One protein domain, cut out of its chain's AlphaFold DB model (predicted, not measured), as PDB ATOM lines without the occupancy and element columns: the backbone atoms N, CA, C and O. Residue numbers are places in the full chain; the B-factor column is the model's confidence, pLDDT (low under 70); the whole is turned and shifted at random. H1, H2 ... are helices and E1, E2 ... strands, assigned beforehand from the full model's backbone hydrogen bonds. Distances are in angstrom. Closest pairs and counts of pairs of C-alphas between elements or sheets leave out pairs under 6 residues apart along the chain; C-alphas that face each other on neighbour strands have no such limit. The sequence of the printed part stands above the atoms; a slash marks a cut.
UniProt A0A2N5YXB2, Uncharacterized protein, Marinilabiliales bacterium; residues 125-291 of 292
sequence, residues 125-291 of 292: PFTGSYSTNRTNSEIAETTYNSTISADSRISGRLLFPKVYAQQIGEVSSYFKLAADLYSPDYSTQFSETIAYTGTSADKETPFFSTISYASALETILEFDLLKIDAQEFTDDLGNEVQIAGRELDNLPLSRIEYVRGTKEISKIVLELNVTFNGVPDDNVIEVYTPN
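AT A GLANCE: This is residues 125 to 291 of the 292 residues of an uncharacterized protein of Marinilabiliales bacterium (UniProt A0A2N5YXB2). One strongly twisted sheet of ten strands wraps round into a flattened, nearly closed barrel, with E5 and E8 coming close where the ring is not completed by pairing. H1 and the long stretch of residues 183 to 212 gather at one end of the long axis, and the turn between E3 and E4 lies at the opposite end. The printed part has 167 residues, with elements in the order E1 E2 E3 E4 H1 E5 E6 E7 E8 E9 E10; the class is mostly strand. The sheet is branched, and its neighbour pairs are antiparallel. The whole is compact, with a radius of gyration of the C-alphas of 16.3 A, and elongated, spanning 52 by 32 by 31 A.

IN THESE COORDINATES: E1, residues 128 to 135, begins at C-alpha 128 (238.976, 106.863, 215.088) and is 21.5 A long. E2, residues 142 to 150, is 24.3 A long and bends by 53 degrees at residue 145. E3, residues 157 to 168, is 28.9 A long, and E4, residues 171 to 182, 33.8 A. H1, residues 213 to 222, begins at C-alpha 213 (255.177, 116.011, 208.892) and is 15.2 A long. Shorter strands follow: E5, residues 225 to 227; E6, 231 to 234; E7, 240 to 245; and E8, 255 to 258. E9, residues 265 to 276, is 32.5 A long, and E10, residues 279 to 290, 33.7 A, ending at C-alpha 290 (234.131, 110.918, 218.754).

HOW THE PARTS SIT: E9 has three neighbours: E7 and E8 on one side, E10 on the other. N 270 and O 286 of the hairpin E9 and E10 are 2.8 A apart, within hydrogen-bond range, as are N 242 and O 275 of E7 and E9, 2.8 A. E8 E9 E10 form a meander, each strand the antiparallel neighbour of the one before; so do E1 E2 E3 E4. E10 pairs with E1, N 133 and O 287 at 2.9 A. E4 pairs with E5, N 180 and O 227 at 2.8 A. The closest C-alphas of E5 and E8, Leu 225 and Arg 255, are 4.1 A apart. E5, E6 and E8 are edge strands. H1 only grazes the sheet, with residues 220 to 222; 4 of its 6 O i to N i+4 pairs are within hydrogen-bond range.

THE WHOLE: The C-alphas farthest apart, Gly 169 and Thr 210, are 52.6 A apart. The printed part has no cut. The link from E4 to H1, 30 residues, is long. Mean pLDDT of the printed part is 93.1; residues 138 to 140 and 167 to 171 are under 70.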
ATOM      1  N   PRO A 125     244.550 112.604 211.641       97.75
ATOM      2  CA  PRO A 125     243.901 113.328 212.738       97.75
ATOM      3  C   PRO A 125     242.374 113.180 212.812       97.75
ATOM      4  O   PRO A 125     241.794 113.451 213.858       97.75
ATOM      5  N   PHE A 126     241.718 112.746 211.729       98.12
ATOM      6  CA  PHE A 126     240.261 112.579 211.658       98.12
ATOM      7  C   PHE A 126     239.805 111.121 211.805       98.12
ATOM      8  O   PHE A 126     238.609 110.826 211.748       98.12
ATOM      9  N   THR A 127     240.742 110.191 211.978       97.81
ATOM     10  CA  THR A 127     240.442 108.763 212.119       97.81
ATOM     11  C   THR A 127     240.100 108.408 213.561       97.81
ATOM     12  O   THR A 127     240.483 109.104 214.496       97.81
ATOM     13  N   GLY A 128     239.352 107.323 213.755       97.06
ATOM     14  CA  GLY A 128     238.976 106.863 215.088       97.06
ATOM     15  C   GLY A 128     237.578 106.269 215.144       97.06
ATOM     16  O   GLY A 128     236.916 106.075 214.122       97.06
ATOM     17  N   SER A 129     237.134 105.955 216.357       97.12
ATOM     18  CA  SER A 129     235.788 105.451 216.612       97.12
ATOM     19  C   SER A 129     234.841 106.583 216.988       97.12
ATOM     20  O   SER A 129     235.143 107.407 217.845       97.12
ATOM     21  N   TYR A 130     233.669 106.569 216.367       97.25
ATOM     22  CA  TYR A 130     232.635 107.580 216.510       97.25
ATOM     23  C   TYR A 130     231.298 106.923 216.849       97.25
ATOM     24  O   TYR A 130     230.978 105.833 216.358       97.25
ATOM     25  N   SER A 131     230.499 107.617 217.650       96.06
ATOM     26  CA  SER A 131     229.069 107.393 217.771       96.06
ATOM     27  C   SER A 131     228.367 108.178 216.670       96.06
ATOM     28  O   SER A 131     228.523 109.396 216.557       96.06
ATOM     29  N   THR A 132     227.614 107.475 215.836       94.50
ATOM     30  CA  THR A 132     226.939 108.040 214.673       94.50
ATOM     31  C   THR A 132     225.446 108.133 214.933       94.50
ATOM     32  O   THR A 132     224.808 107.132 215.259       94.50
ATOM     33  N   ASN A 133     224.877 109.320 214.735       92.56
ATOM     34  CA  ASN A 133     223.440 109.540 214.631       92.56
ATOM     35  C   ASN A 133     223.086 109.841 213.171       92.56
ATOM     36  O   ASN A 133     223.741 110.664 212.533       92.56
ATOM     37  N   ARG A 134     222.063 109.165 212.645       90.88
ATOM     38  CA  ARG A 134     221.554 109.400 211.290       90.88
ATOM     39  C   ARG A 134     220.123 109.912 211.334       90.88
ATOM     40  O   ARG A 134     219.275 109.290 211.977       90.88
ATOM     41  N   THR A 135     219.857 110.920 210.513       87.56
ATOM     42  CA  THR A 135     218.519 111.379 210.138       87.56
ATOM     43  C   THR A 135     218.336 111.217 208.628       87.56
ATOM     44  O   THR A 135     219.174 111.677 207.853       87.56
ATOM     45  N   ASN A 136     217.259 110.558 208.205       81.69
ATOM     46  CA  ASN A 136     216.861 110.438 206.802       81.69
ATOM     47  C   ASN A 136     215.323 110.314 206.697       81.69
ATOM     48  O   ASN A 136     214.652 110.270 207.732       81.69
ATOM     49  N   SER A 137     214.754 110.334 205.489       74.00
ATOM     50  CA  SER A 137     213.291 110.369 205.304       74.00
ATOM     51  C   SER A 137     212.632 108.989 205.408       74.00
ATOM     52  O   SER A 137     211.442 108.905 205.712       74.00
ATOM     53  N   GLU A 138     213.400 107.921 205.183       69.44
ATOM     54  CA  GLU A 138     212.890 106.550 205.047       69.44
ATOM     55  C   GLU A 138     212.796 105.776 206.373       69.44
ATOM     56  O   GLU A 138     211.957 104.884 206.520       69.44
ATOM     57  N   ILE A 139     213.636 106.092 207.364       68.25
ATOM     58  CA  ILE A 139     213.706 105.346 208.628       68.25
ATOM     59  C   ILE A 139     213.842 106.264 209.839       68.25
ATOM     60  O   ILE A 139     214.401 107.356 209.785       68.25
ATOM     61  N   ALA A 140     213.330 105.788 210.978       69.75
ATOM     62  CA  ALA A 140     213.496 106.475 212.253       69.75
ATOM     63  C   ALA A 140     214.984 106.645 212.595       69.75
ATOM     64  O   ALA A 140     215.817 105.825 212.202       69.75
ATOM     65  N   GLU A 141     215.298 107.689 213.365       75.94
ATOM     66  CA  GLU A 141     216.663 107.977 213.800       75.94
ATOM     67  C   GLU A 141     217.333 106.738 214.399       75.94
ATOM     68  O   GLU A 141     216.805 106.073 215.296       75.94
ATOM     69  N   THR A 142     218.530 106.437 213.905       80.12
ATOM     70  CA  THR A 142     219.323 105.304 214.379       80.12
ATOM     71  C   THR A 142     220.641 105.786 214.940       80.12
ATOM     72  O   THR A 142     221.264 106.684 214.374       80.12
ATOM     73  N   THR A 143     221.095 105.121 216.001       84.62
ATOM     74  CA  THR A 143     222.426 105.329 216.573       84.62
ATOM     75  C   THR A 143     223.258 104.062 216.426       84.62
ATOM     76  O   THR A 143     222.773 102.969 216.722       84.62
ATOM     77  N   TYR A 144     224.497 104.197 215.965       88.62
ATOM     78  CA  TYR A 144     225.435 103.084 215.822       88.62
ATOM     79  C   TYR A 144     226.882 103.567 215.932       88.62
ATOM     80  O   TYR A 144     227.163 104.738 215.718       88.62
ATOM     81  N   ASN A 145     227.812 102.660 216.235       90.75
ATOM     82  CA  ASN A 145     229.237 102.987 216.227       90.75
ATOM     83  C   ASN A 145     229.840 102.740 214.840       90.75
ATOM     84  O   ASN A 145     229.584 101.702 214.212       90.75
ATOM     85  N   SER A 146     230.676 103.676 214.401       92.88
ATOM     86  CA  SER A 146     231.427 103.611 213.149       92.88
ATOM     87  C   SER A 146     232.894 103.947 213.405       92.88
ATOM     88  O   SER A 146     233.202 104.772 214.261       92.88
ATOM     89  N   THR A 147     233.802 103.302 212.679       96.31
ATOM     90  CA  THR A 147     235.234 103.615 212.743       96.31
ATOM     91  C   THR A 147     235.639 104.242 211.425       96.31
ATOM     92  O   THR A 147     235.642 103.557 210.404       96.31
ATOM     93  N   ILE A 148     235.955 105.533 211.450       98.06
ATOM     94  CA  ILE A 148     236.456 106.257 210.284       98.06
ATOM     95  C   ILE A 148     237.948 105.953 210.157       98.06
ATOM     96  O   ILE A 148     238.691 106.037 211.138       98.06
ATOM     97  N   SER A 149     238.389 105.607 208.951       98.38
ATOM     98  CA  SER A 149     239.801 105.362 208.638       98.38
ATOM     99  C   SER A 149     240.269 106.259 207.501       98.38
ATOM    100  O   SER A 149     239.467 106.649 206.658       98.38
ATOM    101  N   ALA A 150     241.564 106.544 207.428       98.38
ATOM    102  CA  ALA A 150     242.142 107.181 206.252       98.38
ATOM    103  C   ALA A 150     242.325 106.148 205.128       98.38
ATOM    104  O   ALA A 150     242.606 104.975 205.390       98.38
ATOM    105  N   ASP A 151     242.166 106.574 203.879       98.38
ATOM    106  CA  ASP A 151     242.480 105.749 202.715       98.38
ATOM    107  C   ASP A 151     243.990 105.484 202.647       98.38
ATOM    108  O   ASP A 151     244.809 106.363 202.922       98.38
ATOM    109  N   SER A 152     244.391 104.267 202.284       97.50
ATOM    110  CA  SER A 152     245.811 103.910 202.251       97.50
ATOM    111  C   SER A 152     246.541 104.406 201.002       97.50
ATOM    112  O   SER A 152     247.765 104.336 200.967       97.50
ATOM    113  N   ARG A 153     245.837 104.890 199.973       97.00
ATOM    114  CA  ARG A 153     246.397 105.242 198.656       97.00
ATOM    115  C   ARG A 153     246.037 106.642 198.176       97.00
ATOM    116  O   ARG A 153     246.722 107.148 197.284       97.00
ATOM    117  N   ILE A 154     245.005 107.258 198.746       97.75
ATOM    118  CA  ILE A 154     244.554 108.601 198.372       97.75
ATOM    119  C   ILE A 154     244.743 109.561 199.546       97.75
ATOM    120  O   ILE A 154     244.101 109.431 200.589       97.75
ATOM    121  N   SER A 155     245.634 110.539 199.373       97.00
ATOM    122  CA  SER A 155     245.898 111.557 200.399       97.00
ATOM    123  C   SER A 155     244.634 112.360 200.705       97.00
ATOM    124  O   SER A 155     243.936 112.792 199.790       97.00
ATOM    125  N   GLY A 156     244.344 112.560 201.990       97.38
ATOM    126  CA  GLY A 156     243.210 113.366 202.439       97.38
ATOM    127  C   GLY A 156     241.847 112.681 202.385       97.38
ATOM    128  O   GLY A 156     240.854 113.303 202.751       97.38
ATOM    129  N   ARG A 157     241.769 111.422 201.945       98.69
ATOM    130  CA  ARG A 157     240.510 110.676 201.870       98.69
ATOM    131  C   ARG A 157     240.206 109.953 203.176       98.69
ATOM    132  O   ARG A 157     241.020 109.176 203.674       98.69
ATOM    133  N   LEU A 158     239.000 110.161 203.684       98.75
ATOM    134  CA  LEU A 158     238.402 109.435 204.797       98.75
ATOM    135  C   LEU A 158     237.421 108.388 204.274       98.75
ATOM    136  O   LEU A 158     236.673 108.625 203.326       98.75
ATOM    137  N   LEU A 159     237.412 107.225 204.916       98.56
ATOM    138  CA  LEU A 159     236.549 106.097 204.606       98.56
ATOM    139  C   LEU A 159     235.558 105.891 205.746       98.56
ATOM    140  O   LEU A 159     235.934 105.626 206.890       98.56
ATOM    141  N   PHE A 160     234.282 105.968 205.400       98.00
ATOM    142  CA  PHE A 160     233.153 105.764 206.288       98.00
ATOM    143  C   PHE A 160     232.576 104.378 205.992       98.00
ATOM    144  O   PHE A 160     231.966 104.175 204.942       98.00
ATOM    145  N   PRO A 161     232.778 103.376 206.866       94.75
ATOM    146  CA  PRO A 161     232.454 101.986 206.543       94.75
ATOM    147  C   PRO A 161     230.954 101.674 206.579       94.75
ATOM    148  O   PRO A 161     230.552 100.586 206.160       94.75
ATOM    149  N   LYS A 162     230.150 102.576 207.148       91.06
ATOM    150  CA  LYS A 162     228.704 102.445 207.310       91.06
ATOM    151  C   LYS A 162     228.072 103.825 207.162       91.06
ATOM    152  O   LYS A 162     228.207 104.624 208.078       91.06
ATOM    153  N   VAL A 163     227.410 104.064 206.034       90.38
ATOM    154  CA  VAL A 163     226.663 105.288 205.710       90.38
ATOM    155  C   VAL A 163     225.347 104.900 205.053       90.38
ATOM    156  O   VAL A 163     225.345 103.950 204.275       90.38
ATOM    157  N   TYR A 164     224.261 105.623 205.353       84.69
ATOM    158  CA  TYR A 164     222.922 105.470 204.762       84.69
ATOM    159  C   TYR A 164     222.409 104.019 204.756       84.69
ATOM    160  O   TYR A 164     222.765 103.204 203.912       84.69
ATOM    161  N   ALA A 165     221.541 103.669 205.704       76.81
ATOM    162  CA  ALA A 165     220.918 102.353 205.671       76.81
ATOM    163  C   ALA A 165     219.708 102.384 204.748       76.81
ATOM    164  O   ALA A 165     218.716 103.035 205.072       76.81
ATOM    165  N   GLN A 166     219.763 101.612 203.668       72.44
ATOM    166  CA  GLN A 166     218.575 101.284 202.897       72.44
ATOM    167  C   GLN A 166     217.905 100.055 203.520       72.44
ATOM    168  O   GLN A 166     218.571  99.057 203.827       72.44
ATOM    169  N   GLN A 167     216.589 100.117 203.732       69.19
ATOM    170  CA  GLN A 167     215.825  98.967 204.202       69.19
ATOM    171  C   GLN A 167     215.449  98.079 203.011       69.19
ATOM    172  O   GLN A 167     214.621  98.443 202.183       69.19
ATOM    173  N   ILE A 168     216.038  96.885 202.945       64.06
ATOM    174  CA  ILE A 168     215.726  95.876 201.930       64.06
ATOM    175  C   ILE A 168     215.027  94.717 202.648       64.06
ATOM    176  O   ILE A 168     215.654  93.807 203.194       64.06
ATOM    177  N   GLY A 169     213.694  94.786 202.714       69.88
ATOM    178  CA  GLY A 169     212.886  93.861 203.512       69.88
ATOM    179  C   GLY A 169     213.058  94.102 205.018       69.88
ATOM    180  O   GLY A 169     212.714  95.170 205.517       69.88
ATOM    181  N   GLU A 170     213.573  93.109 205.749       67.25
ATOM    182  CA  GLU A 170     213.861  93.206 207.195       67.25
ATOM    183  C   GLU A 170     215.333  93.543 207.502       67.25
ATOM    184  O   GLU A 170     215.707  93.688 208.664       67.25
ATOM    185  N   VAL A 171     216.183  93.661 206.475       67.00
ATOM    186  CA  VAL A 171     217.626  93.896 206.629       67.00
ATOM    187  C   VAL A 171     217.969  95.337 206.260       67.00
ATOM    188  O   VAL A 171     217.516  95.860 205.243       67.00
ATOM    189  N   SER A 172     218.806  95.970 207.082       73.06
ATOM    190  CA  SER A 172     219.438  97.252 206.770       73.06
ATOM    191  C   SER A 172     220.790  97.022 206.099       73.06
ATOM    192  O   SER A 172     221.701  96.471 206.723       73.06
ATOM    193  N   SER A 173     220.931  97.487 204.862       79.00
ATOM    194  CA  SER A 173     222.203  97.487 204.134       79.00
ATOM    195  C   SER A 173     222.839  98.869 204.214       79.00
ATOM    196  O   SER A 173     222.168  99.859 203.947       79.00
ATOM    197  N   TYR A 174     224.117  98.931 204.595       87.44
ATOM    198  CA  TYR A 174     224.893 100.171 204.687       87.44
ATOM    199  C   TYR A 174     225.900 100.257 203.545       87.44
ATOM    200  O   TYR A 174     226.463  99.238 203.133       87.44
ATOM    201  N   PHE A 175     226.197 101.477 203.114       91.31
ATOM    202  CA  PHE A 175     227.201 101.759 202.096       91.31
ATOM    203  C   PHE A 175     228.534 102.148 202.732       91.31
ATOM    204  O   PHE A 175     228.586 102.713 203.828       91.31
ATOM    205  N   LYS A 176     229.625 101.833 202.032       94.94
ATOM    206  CA  LYS A 176     230.954 102.362 202.346       94.94
ATOM    207  C   LYS A 176     231.156 103.611 201.512       94.94
ATOM    208  O   LYS A 176     231.095 103.516 200.292       94.94
ATOM    209  N   LEU A 177     231.405 104.741 202.155       97.50
ATOM    210  CA  LEU A 177     231.522 106.028 201.482       97.50
ATOM    211  C   LEU A 177     232.918 106.609 201.687       97.50
ATOM    212  O   LEU A 177     233.439 106.597 202.801       97.50
ATOM    213  N   ALA A 178     233.511 107.139 200.624       98.38
ATOM    214  CA  ALA A 178     234.685 107.996 200.710       98.38
ATOM    215  C   ALA A 178     234.269 109.471 200.823       98.38
ATOM    216  O   ALA A 178     233.372 109.912 200.105       98.38
ATOM    217  N   ALA A 179     234.938 110.234 201.684       98.69
ATOM    218  CA  ALA A 179     234.854 111.691 201.708       98.69
ATOM    219  C   ALA A 179     236.262 112.280 201.722       98.69
ATOM    220  O   ALA A 179     237.118 111.823 202.476       98.69
ATOM    221  N   ASP A 180     236.491 113.297 200.907       98.75
ATOM    222  CA  ASP A 180     237.797 113.918 200.748       98.75
ATOM    223  C   ASP A 180     237.860 115.230 201.527       98.75
ATOM    224  O   ASP A 180     236.965 116.071 201.417       98.75
ATOM    225  N   LEU A 181     238.926 115.409 202.308       98.75
ATOM    226  CA  LEU A 181     239.223 116.668 202.984       98.75
ATOM    227  C   LEU A 181     239.321 117.792 201.954       98.75
ATOM    228  O   LEU A 181     240.046 117.683 200.963       98.75
ATOM    229  N   TYR A 182     238.590 118.874 202.205       98.62
ATOM    230  CA  TYR A 182     238.430 119.979 201.275       98.62
ATOM    231  C   TYR A 182     238.601 121.319 201.991       98.62
ATOM    232  O   TYR A 182     238.121 121.519 203.105       98.62
ATOM    233  N   SER A 183     239.252 122.258 201.311       97.50
ATOM    234  CA  SER A 183     239.267 123.667 201.684       97.50
ATOM    235  C   SER A 183     239.329 124.524 200.415       97.50
ATOM    236  O   SER A 183     240.121 124.221 199.517       97.50
ATOM    237  N   PRO A 184     238.521 125.597 200.314       96.25
ATOM    238  CA  PRO A 184     238.524 126.483 199.150       96.25
ATOM    239  C   PRO A 184     239.831 127.277 198.988       96.25
ATOM    240  O   PRO A 184     240.077 127.809 197.907       96.25
ATOM    241  N   ASP A 185     240.672 127.339 200.026       96.75
ATOM    242  CA  ASP A 185     241.979 128.010 199.983       96.75
ATOM    243  C   ASP A 185     243.067 127.157 199.293       96.75
ATOM    244  O   ASP A 185     244.149 127.653 198.962       96.75
ATOM    245  N   TYR A 186     242.768 125.879 199.034       97.06
ATOM    246  CA  TYR A 186     243.652 124.902 198.399       97.06
ATOM    247  C   TYR A 186     243.103 124.472 197.030       97.06
ATOM    248  O   TYR A 186     242.515 125.275 196.302       97.06
ATOM    249  N   SER A 187     243.364 123.234 196.601       96.81
ATOM    250  CA  SER A 187     242.860 122.764 195.316       96.81
ATOM    251  C   SER A 187     241.355 122.510 195.357       96.81
ATOM    252  O   SER A 187     240.859 121.702 196.136       96.81
ATOM    253  N   THR A 188     240.629 123.136 194.436       96.12
ATOM    254  CA  THR A 188     239.209 122.849 194.185       96.12
ATOM    255  C   THR A 188     239.001 121.825 193.067       96.12
ATOM    256  O   THR A 188     237.864 121.533 192.699       96.12
ATOM    257  N   GLN A 189     240.086 121.277 192.507       97.19
ATOM    258  CA  GLN A 189     240.055 120.297 191.424       97.19
ATOM    259  C   GLN A 189     240.468 118.918 191.939       97.19
ATOM    260  O   GLN A 189     241.453 118.791 192.657       97.19
ATOM    261  N   PHE A 190     239.757 117.881 191.500       97.25
ATOM    262  CA  PHE A 190     240.050 116.508 191.895       97.25
ATOM    263  C   PHE A 190     241.350 115.977 191.264       97.25
ATOM    264  O   PHE A 190     241.551 116.053 190.041       97.25
ATOM    265  N   SER A 191     242.214 115.388 192.089       97.62
ATOM    266  CA  SER A 191     243.299 114.489 191.687       97.62
ATOM    267  C   SER A 191     242.945 113.042 192.036       97.62
ATOM    268  O   SER A 191     242.539 112.745 193.155       97.62
ATOM    269  N   GLU A 192     243.198 112.110 191.117       94.62
ATOM    270  CA  GLU A 192     243.028 110.668 191.375       94.62
ATOM    271  C   GLU A 192     243.989 110.133 192.447       94.62
ATOM    272  O   GLU A 192     243.798 109.035 192.968       94.62
ATOM    273  N   THR A 193     245.040 110.890 192.764       91.94
ATOM    274  CA  THR A 193     246.112 110.454 193.658       91.94
ATOM    275  C   THR A 193     246.035 111.117 195.027       91.94
ATOM    276  O   THR A 193     246.234 110.458 196.047       91.94
ATOM    277  N   ILE A 194     245.693 112.404 195.067       96.62
ATOM    278  CA  ILE A 194     245.684 113.201 196.299       96.62
ATOM    279  C   ILE A 194     244.360 113.923 196.554       96.62
ATOM    280  O   ILE A 194     244.307 114.840 197.375       96.62
ATOM    281  N   ALA A 195     243.296 113.507 195.863       97.94
ATOM    282  CA  ALA A 195     241.961 114.080 195.974       97.94
ATOM    283  C   ALA A 195     241.998 115.615 195.876       97.94
ATOM    284  O   ALA A 195     242.476 116.149 194.877       97.94
ATOM    285  N   TYR A 196     241.528 116.315 196.910       98.25
ATOM    286  CA  TYR A 196     241.508 117.778 196.997       98.25
ATOM    287  C   TYR A 196     242.640 118.348 197.875       98.25
ATOM    288  O   TYR A 196     242.664 119.539 198.171       98.25
ATOM    289  N   THR A 197     243.631 117.530 198.259       98.06
ATOM    290  CA  THR A 197     244.794 117.968 199.070       98.06
ATOM    291  C   THR A 197     245.948 118.545 198.245       98.06
ATOM    292  O   THR A 197     247.077 118.667 198.727       98.06
ATOM    293  N   GLY A 198     245.677 118.924 196.995       97.94
ATOM    294  CA  GLY A 198     246.618 119.658 196.161       97.94
ATOM    295  C   GLY A 198     246.784 121.119 196.595       97.94
ATOM    296  O   GLY A 198     245.986 121.668 197.356       97.94
ATOM    297  N   THR A 199     247.801 121.791 196.068       97.75
ATOM    298  CA  THR A 199     247.923 123.251 196.181       97.75
ATOM    299  C   THR A 199     246.853 123.964 195.345       97.75
ATOM    300  O   THR A 199     246.306 123.408 194.391       97.75
ATOM    301  N   SER A 200     246.597 125.241 195.639       95.56
ATOM    302  CA  SER A 200     245.710 126.078 194.813       95.56
ATOM    303  C   SER A 200     246.244 126.318 193.392       95.56
ATOM    304  O   SER A 200     245.465 126.579 192.477       95.56
ATOM    305  N   ALA A 201     247.562 126.212 193.190       96.31
ATOM    306  CA  ALA A 201     248.206 126.375 191.886       96.31
ATOM    307  C   ALA A 201     248.242 125.080 191.059       96.31
ATOM    308  O   ALA A 201     248.206 125.136 189.830       96.31
ATOM    309  N   ASP A 202     248.332 123.928 191.721       97.19
ATOM    310  CA  ASP A 202     248.458 122.617 191.093       97.19
ATOM    311  C   ASP A 202     247.790 121.534 191.946       97.19
ATOM    312  O   ASP A 202     248.204 121.266 193.081       97.19
ATOM    313  N   LYS A 203     246.781 120.884 191.356       97.44
ATOM    314  CA  LYS A 203     245.998 119.809 191.975       97.44
ATOM    315  C   LYS A 203     246.781 118.516 192.187       97.44
ATOM    316  O   LYS A 203     246.332 117.686 192.963       97.44
ATOM    317  N   GLU A 204     247.911 118.332 191.502       96.31
ATOM    318  CA  GLU A 204     248.743 117.124 191.617       96.31
ATOM    319  C   GLU A 204     249.908 117.287 192.604       96.31
ATOM    320  O   GLU A 204     250.562 116.306 192.958       96.31
ATOM    321  N   THR A 205     250.159 118.508 193.082       96.06
ATOM    322  CA  THR A 205     251.188 118.783 194.087       96.06
ATOM    323  C   THR A 205     250.541 118.855 195.470       96.06
ATOM    324  O   THR A 205     249.772 119.789 195.700       96.06
ATOM    325  N   PRO A 206     250.847 117.941 196.414       97.06
ATOM    326  CA  PRO A 206     250.292 117.998 197.763       97.06
ATOM    327  C   PRO A 206     250.641 119.313 198.462       97.06
ATOM    328  O   PRO A 206     251.783 119.780 198.372       97.06
ATOM    329  N   PHE A 207     249.698 119.883 199.219       98.00
ATOM    330  CA  PHE A 207     249.939 121.131 199.955       98.00
ATOM    331  C   PHE A 207     251.108 121.022 200.946       98.00
ATOM    332  O   PHE A 207     251.782 122.010 201.229       98.00
ATOM    333  N   PHE A 208     251.372 119.812 201.444       97.00
ATOM    334  CA  PHE A 208     252.425 119.532 202.413       97.00
ATOM    335  C   PHE A 208     253.789 119.201 201.791       97.00
ATOM    336  O   PHE A 208     254.725 118.857 202.503       97.00
ATOM    337  N   SER A 209     253.940 119.310 200.468       94.25
ATOM    338  CA  SER A 209     255.165 118.923 199.745       94.25
ATOM    339  C   SER A 209     256.441 119.669 200.163       94.25
ATOM    340  O   SER A 209     257.538 119.230 199.825       94.25
ATOM    341  N   THR A 210     256.322 120.788 200.885       92.50
ATOM    342  CA  THR A 210     257.449 121.652 201.286       92.50
ATOM    343  C   THR A 210     257.528 121.914 202.792       92.50
ATOM    344  O   THR A 210     258.319 122.748 203.230       92.50
ATOM    345  N   ILE A 211     256.722 121.215 203.595       95.19
ATOM    346  CA  ILE A 211     256.656 121.396 205.050       95.19
ATOM    347  C   ILE A 211     256.915 120.072 205.774       95.19
ATOM    348  O   ILE A 211     256.881 118.998 205.178       95.19
ATOM    349  N   SER A 212     257.196 120.154 207.074       94.62
ATOM    350  CA  SER A 212     257.426 118.968 207.904       94.62
ATOM    351  C   SER A 212     256.147 118.146 208.103       94.62
ATOM    352  O   SER A 212     255.042 118.679 207.995       94.62
ATOM    353  N   TYR A 213     256.296 116.871 208.483       94.81
ATOM    354  CA  TYR A 213     255.177 116.011 208.892       94.81
ATOM    355  C   TYR A 213     254.302 116.679 209.969       94.81
ATOM    356  O   TYR A 213     253.086 116.751 209.818       94.81
ATOM    357  N   ALA A 214     254.914 117.249 211.015       95.69
ATOM    358  CA  ALA A 214     254.181 117.912 212.095       95.69
ATOM    359  C   ALA A 214     253.396 119.132 211.588       95.69
ATOM    360  O   ALA A 214     252.210 119.268 211.871       95.69
ATOM    361  N   SER A 215     254.031 119.978 210.769       97.50
ATOM    362  CA  SER A 215     253.368 121.139 210.163       97.50
ATOM    363  C   SER A 215     252.213 120.726 209.254       97.50
ATOM    364  O   SER A 215     251.177 121.377 209.243       97.50
ATOM    365  N   ALA A 216     252.356 119.627 208.514       98.19
ATOM    366  CA  ALA A 216     251.295 119.107 207.666       98.19
ATOM    367  C   ALA A 216     250.079 118.625 208.472       98.19
ATOM    368  O   ALA A 216     248.949 118.917 208.081       98.19
ATOM    369  N   LEU A 217     250.302 117.951 209.608       97.50
ATOM    370  CA  LEU A 217     249.225 117.554 210.519       97.50
ATOM    371  C   LEU A 217     248.553 118.740 211.218       97.50
ATOM    372  O   LEU A 217     247.389 118.641 211.586       97.50
ATOM    373  N   GLU A 218     249.246 119.862 211.395       97.00
ATOM    374  CA  GLU A 218     248.624 121.091 211.896       97.00
ATOM    375  C   GLU A 218     247.794 121.782 210.806       97.00
ATOM    376  O   GLU A 218     246.646 122.159 211.045       97.00
ATOM    377  N   THR A 219     248.345 121.909 209.595       97.62
ATOM    378  CA  THR A 219     247.689 122.576 208.461       97.62
ATOM    379  C   THR A 219     246.459 121.817 207.968       97.62
ATOM    380  O   THR A 219     245.460 122.442 207.622       97.62
ATOM    381  N   ILE A 220     246.460 120.479 207.973       97.94
ATOM    382  CA  ILE A 220     245.285 119.713 207.524       97.94
ATOM    383  C   ILE A 220     244.040 119.986 208.384       97.94
ATOM    384  O   ILE A 220     242.920 119.862 207.902       97.94
ATOM    385  N   LEU A 221     244.205 120.449 209.626       97.31
ATOM    386  CA  LEU A 221     243.101 120.833 210.514       97.31
ATOM    387  C   LEU A 221     242.416 122.147 210.085       97.31
ATOM    388  O   LEU A 221     241.531 122.646 210.788       97.31
ATOM    389  N   GLU A 222     242.853 122.757 208.984       95.88
ATOM    390  CA  GLU A 222     242.181 123.861 208.287       95.88
ATOM    391  C   GLU A 222     241.245 123.362 207.170       95.88
ATOM    392  O   GLU A 222     240.430 124.133 206.672       95.88
ATOM    393  N   PHE A 223     241.309 122.076 206.802       97.94
ATOM    394  CA  PHE A 223     240.385 121.436 205.863       97.94
ATOM    395  C   PHE A 223     239.127 121.009 206.623       97.94
ATOM    396  O   PHE A 223     238.971 119.857 207.021       97.94
ATOM    397  N   ASP A 224     238.253 121.976 206.897       96.69
ATOM    398  CA  ASP A 224     237.045 121.801 207.706       96.69
ATOM    399  C   ASP A 224     235.799 121.407 206.895       96.69
ATOM    400  O   ASP A 224     234.733 121.184 207.471       96.69
ATOM    401  N   LEU A 225     235.929 121.250 205.578       98.69
ATOM    402  CA  LEU A 225     234.882 120.761 204.687       98.69
ATOM    403  C   LEU A 225     235.222 119.365 204.156       98.69
ATOM    404  O   LEU A 225     236.382 118.958 204.077       98.69
ATOM    405  N   LEU A 226     234.188 118.628 203.757       98.81
ATOM    406  CA  LEU A 226     234.316 117.303 203.159       98.81
ATOM    407  C   LEU A 226     233.635 117.271 201.794       98.81
ATOM    408  O   LEU A 226     232.410 117.351 201.699       98.81
ATOM    409  N   LYS A 227     234.420 117.112 200.730       98.56
ATOM    410  CA  LYS A 227     233.894 116.900 199.382       98.56
ATOM    411  C   LYS A 227     233.583 115.420 199.194       98.56
ATOM    412  O   LYS A 227     234.422 114.556 199.431       98.56
ATOM    413  N   ILE A 228     232.359 115.122 198.773       98.56
ATOM    414  CA  ILE A 228     231.902 113.754 198.514       98.56
ATOM    415  C   ILE A 228     231.416 113.727 197.078       98.56
ATOM    416  O   ILE A 228     230.274 114.088 196.787       98.56
ATOM    417  N   ASP A 229     232.314 113.347 196.176       97.44
ATOM    418  CA  ASP A 229     231.948 113.120 194.785       97.44
ATOM    419  C   ASP A 229     230.999 111.919 194.681       97.44
ATOM    420  O   ASP A 229     231.003 111.026 195.538       97.44
ATOM    421  N   ALA A 230     230.145 111.940 193.655       96.94
ATOM    422  CA  ALA A 230     229.109 110.937 193.467       96.94
ATOM    423  C   ALA A 230     229.720 109.530 193.393       96.94
ATOM    424  O   ALA A 230     230.596 109.259 192.571       96.94
ATOM    425  N   GLN A 231     229.250 108.647 194.269       97.06
ATOM    426  CA  GLN A 231     229.659 107.251 194.350       97.06
ATOM    427  C   GLN A 231     228.471 106.360 194.015       97.06
ATOM    428  O   GLN A 231     227.398 106.510 194.599       97.06
ATOM    429  N   GLU A 232     228.676 105.450 193.069       95.81
ATOM    430  CA  GLU A 232     227.660 104.540 192.546       95.81
ATOM    431  C   GLU A 232     227.829 103.142 193.150       95.81
ATOM    432  O   GLU A 232     228.932 102.593 193.217       95.81
ATOM    433  N   PHE A 233     226.714 102.563 193.582       92.94
ATOM    434  CA  PHE A 233     226.626 101.237 194.175       92.94
ATOM    435  C   PHE A 233     225.572 100.439 193.416       92.94
ATOM    436  O   PHE A 233     224.405 100.823 193.392       92.94
ATOM    437  N   THR A 234     225.971  99.318 192.821       91.62
ATOM    438  CA  THR A 234     225.065  98.451 192.060       91.62
ATOM    439  C   THR A 234     224.929  97.101 192.748       91.62
ATOM    440  O   THR A 234     225.934  96.491 193.119       91.62
ATOM    441  N   ASP A 235     223.695  96.633 192.929       86.56
ATOM    442  CA  ASP A 235     223.424  95.288 193.438       86.56
ATOM    443  C   ASP A 235     223.413  94.225 192.319       86.56
ATOM    444  O   ASP A 235     223.474  94.530 191.126       86.56
ATOM    445  N   ASP A 236     223.297  92.948 192.694       88.75
ATOM    446  CA  ASP A 236     223.259  91.825 191.741       88.75
ATOM    447  C   ASP A 236     222.022  91.837 190.816       88.75
ATOM    448  O   ASP A 236     221.970  91.103 189.826       88.75
ATOM    449  N   LEU A 237     221.006  92.643 191.141       87.19
ATOM    450  CA  LEU A 237     219.779  92.805 190.360       87.19
ATOM    451  C   LEU A 237     219.862  93.999 189.396       87.19
ATOM    452  O   LEU A 237     218.937  94.202 188.607       87.19
ATOM    453  N   GLY A 238     220.965  94.752 189.424       86.75
ATOM    454  CA  GLY A 238     221.183  95.936 188.601       86.75
ATOM    455  C   GLY A 238     220.507  97.196 189.138       86.75
ATOM    456  O   GLY A 238     220.404  98.167 188.392       86.75
ATOM    457  N   ASN A 239     220.037  97.197 190.389       87.38
ATOM    458  CA  ASN A 239     219.596  98.429 191.030       87.38
ATOM    459  C   ASN A 239     220.816  99.270 191.393       87.38
ATOM    460  O   ASN A 239     221.781  98.758 191.962       87.38
ATOM    461  N   GLU A 240     220.743 100.559 191.096       91.50
ATOM    462  CA  GLU A 240     221.808 101.519 191.327       91.50
ATOM    463  C   GLU A 240     221.402 102.508 192.420       91.50
ATOM    464  O   GLU A 240     220.349 103.144 192.351       91.50
ATOM    465  N   VAL A 241     222.257 102.648 193.427       92.12
ATOM    466  CA  VAL A 241     222.200 103.714 194.423       92.12
ATOM    467  C   VAL A 241     223.390 104.624 194.175       92.12
ATOM    468  O   VAL A 241     224.530 104.170 194.195       92.12
ATOM    469  N   GLN A 242     223.138 105.911 193.985       95.31
ATOM    470  CA  GLN A 242     224.178 106.926 193.922       95.31
ATOM    471  C   GLN A 242     224.099 107.805 195.170       95.31
ATOM    472  O   GLN A 242     223.030 108.317 195.509       95.31
ATOM    473  N   ILE A 243     225.231 107.983 195.849       96.62
ATOM    474  CA  ILE A 243     225.359 108.841 197.032       96.62
ATOM    475  C   ILE A 243     226.355 109.951 196.713       96.62
ATOM    476  O   ILE A 243     227.483 109.677 196.307       96.62
ATOM    477  N   ALA A 244     225.950 111.202 196.915       97.94
ATOM    478  CA  ALA A 244     226.795 112.375 196.705       97.94
ATOM    479  C   ALA A 244     226.649 113.369 197.862       97.94
ATOM    480  O   ALA A 244     225.601 113.439 198.505       97.94
ATOM    481  N   GLY A 245     227.686 114.167 198.110       98.00
ATOM    482  CA  GLY A 245     227.622 115.274 199.060       98.00
ATOM    483  C   GLY A 245     226.699 116.386 198.571       98.00
ATOM    484  O   GLY A 245     226.630 116.682 197.379       98.00
ATOM    485  N   ARG A 246     225.989 117.022 199.501       97.62
ATOM    486  CA  ARG A 246     225.215 118.233 199.225       97.62
ATOM    487  C   ARG A 246     226.141 119.439 199.167       97.62
ATOM    488  O   ARG A 246     227.074 119.560 199.959       97.62
ATOM    489  N   GLU A 247     225.825 120.351 198.258       97.12
ATOM    490  CA  GLU A 247     226.576 121.583 198.049       97.12
ATOM    491  C   GLU A 247     225.635 122.786 197.990       97.12
ATOM    492  O   GLU A 247     224.503 122.690 197.504       97.12
ATOM    493  N   LEU A 248     226.116 123.926 198.476       96.81
ATOM    494  CA  LEU A 248     225.474 125.228 198.338       96.81
ATOM    495  C   LEU A 248     226.520 126.213 197.821       96.81
ATOM    496  O   LEU A 248     227.604 126.305 198.385       96.81
ATOM    497  N   ASP A 249     226.208 126.924 196.738       94.56
ATOM    498  CA  ASP A 249     227.121 127.891 196.111       94.56
ATOM    499  C   ASP A 249     228.520 127.310 195.790       94.56
ATOM    500  O   ASP A 249     229.537 127.985 195.930       94.56
ATOM    501  N   ASN A 250     228.563 126.051 195.324       91.38
ATOM    502  CA  ASN A 250     229.774 125.256 195.037       91.38
ATOM    503  C   ASN A 250     230.660 124.945 196.257       91.38
ATOM    504  O   ASN A 250     231.832 124.605 196.093       91.38
ATOM    505  N   LEU A 251     230.125 125.061 197.471       96.25
ATOM    506  CA  LEU A 251     230.799 124.628 198.689       96.25
ATOM    507  C   LEU A 251     230.116 123.385 199.266       96.25
ATOM    508  O   LEU A 251     228.881 123.360 199.349       96.25
ATOM    509  N   PRO A 252     230.887 122.374 199.702       98.38
ATOM    510  CA  PRO A 252     230.341 121.248 200.446       98.38
ATOM    511  C   PRO A 252     229.612 121.693 201.714       98.38
ATOM    512  O   PRO A 252     230.079 122.567 202.441       98.38
ATOM    513  N   LEU A 253     228.476 121.057 202.001       98.44
ATOM    514  CA  LEU A 253     227.770 121.216 203.276       98.44
ATOM    515  C   LEU A 253     228.284 120.247 204.355       98.44
ATOM    516  O   LEU A 253     228.177 120.532 205.553       98.44
ATOM    517  N   SER A 254     228.859 119.117 203.930       98.75
ATOM    518  CA  SER A 254     229.563 118.183 204.808       98.75
ATOM    519  C   SER A 254     230.829 118.830 205.367       98.75
ATOM    520  O   SER A 254     231.567 119.494 204.639       98.75
ATOM    521  N   ARG A 255     231.081 118.641 206.663       98.56
ATOM    522  CA  ARG A 255     232.076 119.421 207.409       98.56
ATOM    523  C   ARG A 255     232.587 118.720 208.659       98.56
ATOM    524  O   ARG A 255     231.954 117.800 209.180       98.56
ATOM    525  N   ILE A 256     233.695 119.226 209.176       98.56
ATOM    526  CA  ILE A 256     234.294 118.858 210.455       98.56
ATOM    527  C   ILE A 256     234.133 120.052 211.397       98.56
ATOM    528  O   ILE A 256     234.545 121.168 211.094       98.56
ATOM    529  N   GLU A 257     233.513 119.827 212.550       97.94
ATOM    530  CA  GLU A 257     233.350 120.842 213.586       97.94
ATOM    531  C   GLU A 257     234.299 120.536 214.746       97.94
ATOM    532  O   GLU A 257     234.368 119.400 215.219       97.94
ATOM    533  N   TYR A 258     234.998 121.558 215.233       97.12
ATOM    534  CA  TYR A 258     235.951 121.444 216.338       97.12
ATOM    535  C   TYR A 258     235.376 121.989 217.643       97.12
ATOM    536  O   TYR A 258     234.524 122.886 217.652       97.12
ATOM    537  N   VAL A 259     235.879 121.484 218.768       95.50
ATOM    538  CA  VAL A 259     235.611 122.061 220.084       95.50
ATOM    539  C   VAL A 259     236.131 123.500 220.104       95.50
ATOM    540  O   VAL A 259     237.218 123.824 219.625       95.50
ATOM    541  N   ARG A 260     235.314 124.415 220.635       91.69
ATOM    542  CA  ARG A 260     235.580 125.854 220.552       91.69
ATOM    543  C   ARG A 260     236.937 126.212 221.164       91.69
ATOM    544  O   ARG A 260     237.136 126.076 222.367       91.69
ATOM    545  N   GLY A 261     237.807 126.802 220.344       87.38
ATOM    546  CA  GLY A 261     239.126 127.274 220.771       87.38
ATOM    547  C   GLY A 261     240.194 126.181 220.827       87.38
ATOM    548  O   GLY A 261     241.291 126.457 221.304       87.38
ATOM    549  N   THR A 262     239.894 124.977 220.341       92.12
ATOM    550  CA  THR A 262     240.853 123.879 220.191       92.12
ATOM    551  C   THR A 262     240.834 123.361 218.746       92.12
ATOM    552  O   THR A 262     240.081 123.854 217.903       92.12
ATOM    553  N   LYS A 263     241.696 122.383 218.449       90.12
ATOM    554  CA  LYS A 263     241.667 121.587 217.211       90.12
ATOM    555  C   LYS A 263     241.192 120.149 217.462       90.12
ATOM    556  O   LYS A 263     241.432 119.253 216.663       90.12
ATOM    557  N   GLU A 264     240.522 119.935 218.589       94.75
ATOM    558  CA  GLU A 264     239.888 118.664 218.920       94.75
ATOM    559  C   GLU A 264     238.568 118.552 218.159       94.75
ATOM    560  O   GLU A 264     237.770 119.493 218.156       94.75
ATOM    561  N   ILE A 265     238.340 117.426 217.486       97.06
ATOM    562  CA  ILE A 265     237.120 117.204 216.708       97.06
ATOM    563  C   ILE A 265     235.941 117.111 217.676       97.06
ATOM    564  O   ILE A 265     235.921 116.274 218.568       97.06
ATOM    565  N   SER A 266     234.935 117.962 217.493       97.38
ATOM    566  CA  SER A 266     233.662 117.851 218.206       97.38
ATOM    567  C   SER A 266     232.717 116.892 217.492       97.38
ATOM    568  O   SER A 266     232.030 116.120 218.155       97.38
ATOM    569  N   LYS A 267     232.645 116.966 216.159       97.50
ATOM    570  CA  LYS A 267     231.878 116.038 215.319       97.50
ATOM    571  C   LYS A 267     232.238 116.193 213.844       97.50
ATOM    572  O   LYS A 267     232.684 117.254 213.415       97.50
ATOM    573  N   ILE A 268     231.951 115.163 213.062       98.56
ATOM    574  CA  ILE A 268     231.955 115.198 211.598       98.56
ATOM    575  C   ILE A 268     230.507 115.084 211.123       98.56
ATOM    576  O   ILE A 268     229.758 114.248 211.622       98.56
ATOM    577  N   VAL A 269     230.092 115.938 210.192       98.50
ATOM    578  CA  VAL A 269     228.728 115.965 209.653       98.50
ATOM    579  C   VAL A 269     228.786 115.682 208.160       98.50
ATOM    580  O   VAL A 269     229.446 116.411 207.424       98.50
ATOM    581  N   LEU A 270     228.075 114.649 207.713       98.50
ATOM    582  CA  LEU A 270     227.850 114.370 206.298       98.50
ATOM    583  C   LEU A 270     226.435 114.807 205.925       98.50
ATOM    584  O   LEU A 270     225.472 114.351 206.537       98.50
ATOM    585  N   GLU A 271     226.308 115.665 204.917       97.75
ATOM    586  CA  GLU A 271     225.032 116.025 204.299       97.75
ATOM    587  C   GLU A 271     225.001 115.456 202.881       97.75
ATOM    588  O   GLU A 271     225.806 115.846 202.035       97.75
ATOM    589  N   LEU A 272     224.091 114.521 202.619       97.50
ATOM    590  CA  LEU A 272     224.118 113.671 201.429       97.50
ATOM    591  C   LEU A 272     222.803 113.742 200.655       97.50
ATOM    592  O   LEU A 272     221.729 113.831 201.250       97.50
ATOM    593  N   ASN A 273     222.911 113.645 199.333       95.69
ATOM    594  CA  ASN A 273     221.815 113.317 198.431       95.69
ATOM    595  C   ASN A 273     221.943 111.848 198.031       95.69
ATOM    596  O   ASN A 273     223.028 111.401 197.647       95.69
ATOM    597  N   VAL A 274     220.828 111.129 198.066       93.69
ATOM    598  CA  VAL A 274     220.724 109.754 197.583       93.69
ATOM    599  C   VAL A 274     219.820 109.726 196.361       93.69
ATOM    600  O   VAL A 274     218.752 110.336 196.343       93.69
ATOM    601  N   THR A 275     220.254 109.010 195.332       93.75
ATOM    602  CA  THR A 275     219.491 108.758 194.109       93.75
ATOM    603  C   THR A 275     219.376 107.251 193.908       93.75
ATOM    604  O   THR A 275     220.380 106.549 193.987       93.75
ATOM    605  N   PHE A 276     218.175 106.754 193.626       90.62
ATOM    606  CA  PHE A 276     217.910 105.351 193.311       90.62
ATOM    607  C   PHE A 276     217.486 105.221 191.847       90.62
ATOM    608  O   PHE A 276     216.499 105.823 191.424       90.62
ATOM    609  N   ASN A 277     218.233 104.453 191.052       90.06
ATOM    610  CA  ASN A 277     218.002 104.264 189.614       90.06
ATOM    611  C   ASN A 277     217.797 105.595 188.855       90.06
ATOM    612  O   ASN A 277     216.898 105.730 188.022       90.06
ATOM    613  N   GLY A 278     218.613 106.605 189.179       88.94
ATOM    614  CA  GLY A 278     218.550 107.942 188.577       88.94
ATOM    615  C   GLY A 278     217.415 108.846 189.083       88.94
ATOM    616  O   GLY A 278     217.271 109.967 188.594       88.94
ATOM    617  N   VAL A 279     216.611 108.396 190.051       90.25
ATOM    618  CA  VAL A 279     215.531 109.181 190.664       90.25
ATOM    619  C   VAL A 279     215.956 109.636 192.064       90.25
ATOM    620  O   VAL A 279     216.400 108.794 192.842       90.25
ATOM    621  N   PRO A 280     215.841 110.936 192.412       90.75
ATOM    622  CA  PRO A 280     216.102 111.401 193.773       90.75
ATOM    623  C   PRO A 280     215.284 110.602 194.791       90.75
ATOM    624  O   PRO A 280     214.067 110.485 194.635       90.75
ATOM    625  N   ASP A 281     215.965 110.059 195.793       86.38
ATOM    626  CA  ASP A 281     215.416 109.112 196.768       86.38
ATOM    627  C   ASP A 281     215.318 109.767 198.152       86.38
ATOM    628  O   ASP A 281     214.223 109.933 198.680       86.38
ATOM    629  N   ASP A 282     216.442 110.248 198.701       87.94
ATOM    630  CA  ASP A 282     216.487 110.778 200.069       87.94
ATOM    631  C   ASP A 282     217.549 111.878 200.262       87.94
ATOM    632  O   ASP A 282     218.520 111.990 199.509       87.94
ATOM    633  N   ASN A 283     217.375 112.671 201.321       91.56
ATOM    634  CA  ASN A 283     218.381 113.565 201.879       91.56
ATOM    635  C   ASN A 283     218.806 113.035 203.249       91.56
ATOM    636  O   ASN A 283     217.999 112.959 204.176       91.56
ATOM    637  N   VAL A 284     220.087 112.719 203.396       92.75
ATOM    638  CA  VAL A 284     220.613 112.066 204.597       92.75
ATOM    639  C   VAL A 284     221.542 113.019 205.327       92.75
ATOM    640  O   VAL A 284     222.400 113.657 204.714       92.75
ATOM    641  N   ILE A 285     221.396 113.091 206.646       95.06
ATOM    642  CA  ILE A 285     222.362 113.736 207.530       95.06
ATOM    643  C   ILE A 285     222.924 112.672 208.466       95.06
ATOM    644  O   ILE A 285     222.169 112.003 209.173       95.06
ATOM    645  N   GLU A 286     224.246 112.521 208.487       95.25
ATOM    646  CA  GLU A 286     224.937 111.685 209.467       95.25
ATOM    647  C   GLU A 286     225.906 112.515 210.300       95.25
ATOM    648  O   GLU A 286     226.740 113.245 209.772       95.25
ATOM    649  N   VAL A 287     225.791 112.391 211.619       97.12
ATOM    650  CA  VAL A 287     226.615 113.099 212.595       97.12
ATOM    651  C   VAL A 287     227.454 112.087 213.356       97.12
ATOM    652  O   VAL A 287     226.914 111.232 214.050       97.12
ATOM    653  N   TYR A 288     228.769 112.218 213.254       97.75
ATOM    654  CA  TYR A 288     229.774 111.373 213.884       97.75
ATOM    655  C   TYR A 288     230.395 112.133 215.048       97.75
ATOM    656  O   TYR A 288     231.106 113.108 214.834       97.75
ATOM    657  N   THR A 289     230.149 111.692 216.276       97.62
ATOM    658  CA  THR A 289     230.738 112.271 217.493       97.62
ATOM    659  C   THR A 289     231.836 111.334 217.991       97.62
ATOM    660  O   THR A 289     231.539 110.145 218.110       97.62
ATOM    661  N   PRO A 290     233.080 111.790 218.231       96.69
ATOM    662  CA  PRO A 290     234.131 110.918 218.754       96.69
ATOM    663  C   PRO A 290     233.673 110.189 220.019       96.69
ATOM    664  O   PRO A 290     232.961 110.762 220.843       96.69
ATOM    665  N   ASN A 291     234.042 108.918 220.147       90.56
ATOM    666  CA  ASN A 291     233.853 108.193 221.400       90.56
ATOM    667  C   ASN A 291     234.939 108.616 222.398       90.56
ATOM    668  O   ASN A 291     236.094 108.763 221.998       90.56
TER     669      ASN A 291